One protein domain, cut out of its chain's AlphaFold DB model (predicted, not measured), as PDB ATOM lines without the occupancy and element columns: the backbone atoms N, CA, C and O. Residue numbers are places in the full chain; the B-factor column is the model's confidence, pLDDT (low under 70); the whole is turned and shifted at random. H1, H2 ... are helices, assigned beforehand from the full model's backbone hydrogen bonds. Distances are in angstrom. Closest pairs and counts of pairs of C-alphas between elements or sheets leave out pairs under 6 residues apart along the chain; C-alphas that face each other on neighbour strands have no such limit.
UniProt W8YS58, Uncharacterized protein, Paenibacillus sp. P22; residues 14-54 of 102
ATOM      1  N   THR A  14     -33.147 -13.755  13.955       63.56
ATOM      2  CA  THR A  14     -32.053 -14.553  13.406       63.56
ATOM      3  C   THR A  14     -32.433 -16.032  13.501       63.56
ATOM      4  O   THR A  14     -33.090 -16.448  14.456       63.56
ATOM      5  N   GLU A  15     -32.017 -16.848  12.531       63.12
ATOM      6  CA  GLU A  15     -32.254 -18.303  12.526       63.12
ATOM      7  C   GLU A  15     -31.894 -18.983  13.861       63.12
ATOM      8  O   GLU A  15     -32.513 -19.972  14.244       63.12
ATOM      9  N   GLU A  16     -30.924 -18.431  14.591       61.75
ATOM     10  CA  GLU A  16     -30.541 -18.842  15.941       61.75
ATOM     11  C   GLU A  16     -31.656 -18.609  16.978       61.75
ATOM     12  O   GLU A  16     -32.068 -19.555  17.644       61.75
ATOM     13  N   SER A  17     -32.255 -17.412  17.046       62.03
ATOM     14  CA  SER A  17     -33.334 -17.135  18.014       62.03
ATOM     15  C   SER A  17     -34.649 -17.842  17.666       62.03
ATOM     16  O   SER A  17     -35.488 -18.088  18.536       62.03
ATOM     17  N   ARG A  18     -34.833 -18.223  16.394       63.12
ATOM     18  CA  ARG A  18     -35.943 -19.088  15.974       63.12
ATOM     19  C   ARG A  18     -35.757 -20.532  16.463       63.12
ATOM     20  O   ARG A  18     -36.746 -21.123  16.891       63.12
ATOM     21  N   ARG A  19     -34.529 -21.074  16.454       65.50
ATOM     22  CA  ARG A  19     -34.209 -22.425  16.974       65.50
ATOM     23  C   ARG A  19     -34.398 -22.552  18.476       65.50
ATOM     24  O   ARG A  19     -34.885 -23.578  18.931       65.50
ATOM     25  N   GLU A  20     -34.038 -21.522  19.240       67.12
ATOM     26  CA  GLU A  20     -34.241 -21.533  20.696       67.12
ATOM     27  C   GLU A  20     -35.724 -21.679  21.064       67.12
ATOM     28  O   GLU A  20     -36.064 -22.288  22.076       67.12
ATOM     29  N   LYS A  21     -36.620 -21.131  20.231       70.12
ATOM     30  CA  LYS A  21     -38.071 -21.174  20.458       70.12
ATOM     31  C   LYS A  21     -38.745 -22.418  19.884       70.12
ATOM     32  O   LYS A  21     -39.777 -22.825  20.413       70.12
ATOM     33  N   TYR A  22     -38.203 -23.000  18.815       74.19
ATOM     34  CA  TYR A  22     -38.804 -24.133  18.112       74.19
ATOM     35  C   TYR A  22     -37.741 -25.153  17.705       74.19
ATOM     36  O   TYR A  22     -36.820 -24.835  16.954       74.19
ATOM     37  N   THR A  23     -37.914 -26.394  18.157       78.00
ATOM     38  CA  THR A  23     -37.066 -27.526  17.779       78.00
ATOM     39  C   THR A  23     -37.781 -28.416  16.763       78.00
ATOM     40  O   THR A  23     -38.963 -28.733  16.910       78.00
ATOM     41  N   ASP A  24     -37.057 -28.805  15.713       82.56
ATOM     42  CA  ASP A  24     -37.533 -29.772  14.722       82.56
ATOM     43  C   ASP A  24     -37.636 -31.185  15.339       82.56
ATOM     44  O   ASP A  24     -37.224 -31.443  16.475       82.56
ATOM     45  N   LEU A  25     -38.187 -32.140  14.582       86.31
ATOM     46  CA  LEU A  25     -38.263 -33.539  15.013       86.31
ATOM     47  C   LEU A  25     -36.866 -34.094  15.338       86.31
ATOM     48  O   LEU A  25     -35.900 -33.844  14.617       86.31
ATOM     49  N   SER A  26     -36.773 -34.938  16.369       78.94
ATOM     50  CA  SER A  26     -35.499 -35.486  16.863       78.94
ATOM     51  C   SER A  26     -34.670 -36.194  15.786       78.94
ATOM     52  O   SER A  26     -33.445 -36.123  15.803       78.94
ATOM     53  N   THR A  27     -35.325 -36.859  14.831       82.50
ATOM     54  CA  THR A  27     -34.656 -37.525  13.704       82.50
ATOM     55  C   THR A  27     -33.999 -36.527  12.752       82.50
ATOM     56  O   THR A  27     -32.883 -36.761  12.298       82.50
ATOM     57  N   VAL A  28     -34.664 -35.400  12.482       84.88
ATOM     58  CA  VAL A  28     -34.142 -34.335  11.612       84.88
ATOM     59  C   VAL A  28     -32.948 -33.660  12.282       84.88
ATOM     60  O   VAL A  28     -31.906 -33.467  11.657       84.88
ATOM     61  N   GLU A  29     -33.063 -33.374  13.576       82.31
ATOM     62  CA  GLU A  29     -31.970 -32.781  14.346       82.31
ATOM     63  C   GLU A  29     -30.776 -33.732  14.503       82.31
ATOM     64  O   GLU A  29     -29.635 -33.282  14.471       82.31
ATOM     65  N   SER A  30     -30.990 -35.047  14.603       80.50
ATOM     66  CA  SER A  30     -29.892 -36.025  14.600       80.50
ATOM     67  C   SER A  30     -29.148 -36.037  13.263       80.50
ATOM     68  O   SER A  30     -27.945 -35.799  13.252       80.50
ATOM     69  N   GLN A  31     -29.845 -36.178  12.131       81.62
ATOM     70  CA  GLN A  31     -29.209 -36.179  10.800       81.62
ATOM     71  C   GLN A  31     -28.416 -34.902  10.505       81.62
ATOM     72  O   GLN A  31     -27.431 -34.915   9.774       81.62
ATOM     73  N   ARG A  32     -28.858 -33.781  11.071       83.56
ATOM     74  CA  ARG A  32     -28.205 -32.486  10.935       83.56
ATOM     75  C   ARG A  32     -26.954 -32.337  11.802       83.56
ATOM     76  O   ARG A  32     -26.003 -31.665  11.394       83.56
ATOM     77  N   ASN A  33     -27.018 -32.838  13.032       84.31
ATOM     78  CA  ASN A  33     -26.028 -32.559  14.068       84.31
ATOM     79  C   ASN A  33     -24.985 -33.679  14.209       84.31
ATOM     80  O   ASN A  33     -23.879 -33.408  14.675       84.31
ATOM     81  N   ASP A  34     -25.302 -34.907  13.799       83.69
ATOM     82  CA  ASP A  34     -24.375 -36.039  13.795       83.69
ATOM     83  C   ASP A  34     -23.511 -36.007  12.524       83.69
ATOM     84  O   ASP A  34     -23.970 -36.292  11.420       83.69
ATOM     85  N   LEU A  35     -22.246 -35.612  12.681       80.56
ATOM     86  CA  LEU A  35     -21.316 -35.414  11.568       80.56
ATOM     87  C   LEU A  35     -20.787 -36.749  11.048       80.56
ATOM     88  O   LEU A  35     -20.214 -37.524  11.802       80.56
ATOM     89  N   THR A  36     -20.882 -37.023   9.755       76.12
ATOM     90  CA  THR A  36     -20.199 -38.192   9.191       76.12
ATOM     91  C   THR A  36     -18.689 -37.976   9.189       76.12
ATOM     92  O   THR A  36     -18.220 -36.873   8.911       76.12
ATOM     93  N   PHE A  37     -17.922 -39.024   9.489       71.56
ATOM     94  CA  PHE A  37     -16.474 -38.977   9.303       71.56
ATOM     95  C   PHE A  37     -16.158 -38.859   7.813       71.56
ATOM     96  O   PHE A  37     -16.738 -39.574   6.997       71.56
ATOM     97  N   GLU A  38     -15.229 -37.977   7.474       72.94
ATOM     98  CA  GLU A  38     -14.638 -37.948   6.142       72.94
ATOM     99  C   GLU A  38     -13.632 -39.094   6.026       72.94
ATOM    100  O   GLU A  38     -12.814 -39.310   6.923       72.94
ATOM    101  N   GLU A  39     -13.726 -39.864   4.942       71.88
ATOM    102  CA  GLU A  39     -12.851 -41.020   4.712       71.88
ATOM    103  C   GLU A  39     -11.425 -40.598   4.347       71.88
ATOM    104  O   GLU A  39     -10.473 -41.308   4.669       71.88
ATOM    105  N   PHE A  40     -11.282 -39.429   3.716       78.44
ATOM    106  CA  PHE A  40     -10.004 -38.891   3.274       78.44
ATOM    107  C   PHE A  40      -9.863 -37.431   3.705       78.44
ATOM    108  O   PHE A  40     -10.808 -36.662   3.518       78.44
ATOM    109  N   PRO A  41      -8.690 -37.025   4.222       72.12
ATOM    110  CA  PRO A  41      -8.420 -35.629   4.569       72.12
ATOM    111  C   PRO A  41      -8.469 -34.699   3.348       72.12
ATOM    112  O   PRO A  41      -8.695 -33.503   3.495       72.12
ATOM    113  N   GLU A  42      -8.301 -35.256   2.148       74.00
ATOM    114  CA  GLU A  42      -8.406 -34.554   0.868       74.00
ATOM    115  C   GLU A  42      -9.828 -34.514   0.269       74.00
ATOM    116  O   GLU A  42     -10.042 -33.890  -0.772       74.00
ATOM    117  N   GLY A  43     -10.812 -35.150   0.911       75.44
ATOM    118  CA  GLY A  43     -12.190 -35.215   0.419       75.44
ATOM    119  C   GLY A  43     -12.442 -36.339  -0.605       75.44
ATOM    120  O   GLY A  43     -11.669 -37.294  -0.708       75.44
ATOM    121  N   PRO A  44     -13.572 -36.306  -1.340       76.12
ATOM    122  CA  PRO A  44     -13.954 -37.385  -2.248       76.12
ATOM    123  C   PRO A  44     -12.988 -37.508  -3.434       76.12
ATOM    124  O   PRO A  44     -12.454 -36.519  -3.931       76.12
ATOM    125  N   TYR A  45     -12.800 -38.733  -3.932       76.62
ATOM    126  CA  TYR A  45     -11.912 -38.993  -5.067       76.62
ATOM    127  C   TYR A  45     -12.249 -38.104  -6.277       76.62
ATOM    128  O   TYR A  45     -13.387 -38.083  -6.748       76.62
ATOM    129  N   GLY A  46     -11.243 -37.393  -6.794       77.25
ATOM    130  CA  GLY A  46     -11.393 -36.463  -7.916       77.25
ATOM    131  C   GLY A  46     -11.817 -35.042  -7.527       77.25
ATOM    132  O   GLY A  46     -11.980 -34.210  -8.420       77.25
ATOM    133  N   ALA A  47     -11.975 -34.742  -6.233       76.19
ATOM    134  CA  ALA A  47     -12.095 -33.369  -5.759       76.19
ATOM    135  C   ALA A  47     -10.801 -32.586  -6.024       76.19
ATOM    136  O   ALA A  47      -9.696 -33.135  -6.007       76.19
ATOM    137  N   VAL A  48     -10.941 -31.285  -6.280       75.88
ATOM    138  CA  VAL A  48      -9.783 -30.395  -6.360       75.88
ATOM    139  C   VAL A  48      -9.238 -30.246  -4.943       75.88
ATOM    140  O   VAL A  48      -9.966 -29.825  -4.050       75.88
ATOM    141  N   LEU A  49      -7.972 -30.610  -4.738       70.56
ATOM    142  CA  LEU A  49      -7.286 -30.416  -3.462       70.56
ATOM    143  C   LEU A  49      -7.285 -28.919  -3.132       70.56
ATOM    144  O   LEU A  49      -6.743 -28.110  -3.889       70.56
ATOM    145  N   HIS A  50      -7.933 -28.540  -2.036       68.31
ATOM    146  CA  HIS A  50      -7.928 -27.175  -1.521       68.31
ATOM    147  C   HIS A  50      -7.241 -27.193  -0.160       68.31
ATOM    148  O   HIS A  50      -7.875 -27.399   0.865       68.31
ATOM    149  N   GLU A  51      -5.917 -27.018  -0.170       65.94
ATOM    150  CA  GLU A  51      -5.078 -27.078   1.038       65.94
ATOM    151  C   GLU A  51      -5.397 -25.957   2.046       65.94
ATOM    152  O   GLU A  51      -5.153 -26.117   3.239       65.94
ATOM    153  N   GLU A  52      -5.954 -24.833   1.582       68.19
ATOM    154  CA  GLU A  52      -6.223 -23.651   2.416       68.19
ATOM    155  C   GLU A  52      -7.705 -23.441   2.757       68.19
ATOM    156  O   GLU A  52      -8.023 -22.592   3.595       68.19
ATOM    157  N   GLU A  53      -8.632 -24.184   2.141       71.38
ATOM    158  CA  GLU A  53     -10.058 -23.958   2.380       71.38
ATOM    159  C   GLU A  53     -10.576 -24.771   3.572       71.38
ATOM    160  O   GLU A  53     -10.253 -25.951   3.730       71.38
ATOM    161  N   PRO A  54     -11.410 -24.163   4.435       69.19
ATOM    162  CA  PRO A  54     -12.017 -24.892   5.526       69.19
ATOM    163  C   PRO A  54     -12.918 -25.993   4.965       69.19
ATOM    164  O   PRO A  54     -13.839 -25.731   4.195       69.19
TER     165      PRO A  54
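AT A GLANCE: This is residues 14 to 54 of the 102 residues of an uncharacterized protein of Paenibacillus sp. P22 (UniProt W8YS58). Little of this domain is regular structure: it is an open, flat U with an empty middle. H2 lies along the base, H1 stands in one arm, and residues 41 to 54 wind through the other arm with no named element. The printed part has 41 residues, with two named helices, H1 then H2, and no named strand; the class is all helix, though the helices hold only 15 residues. It is extended, with a radius of gyration of the C-alphas of 15.8 A and spans of 41 by 23 by 12 A.

IN THESE COORDINATES: H2, residues 26 to 33, measures 10.3 A and ends at C-alpha 33, (-26.028, -32.559, 14.068). H1, residues 15 to 21, measures 10.2 A and begins at C-alpha 15, (-32.254, -18.303, 12.526).

HOW THE PARTS SIT: H2 and H1 are apart, joined by a tight link of 4 residues. In H2 every O i to N i+4 pair is within hydrogen-bond range; in H1, 2 of 3 are. Residues 14 to 40 and 43 to 48 stand free.

THE WHOLE: The C-alphas of Lys 21 and Gly 46, the two farthest apart, are 41.8 A apart. The printed part has no cut. Mean pLDDT of the printed part is 74.4; residues 14 to 20, 50 to 52 and 54 are under 70.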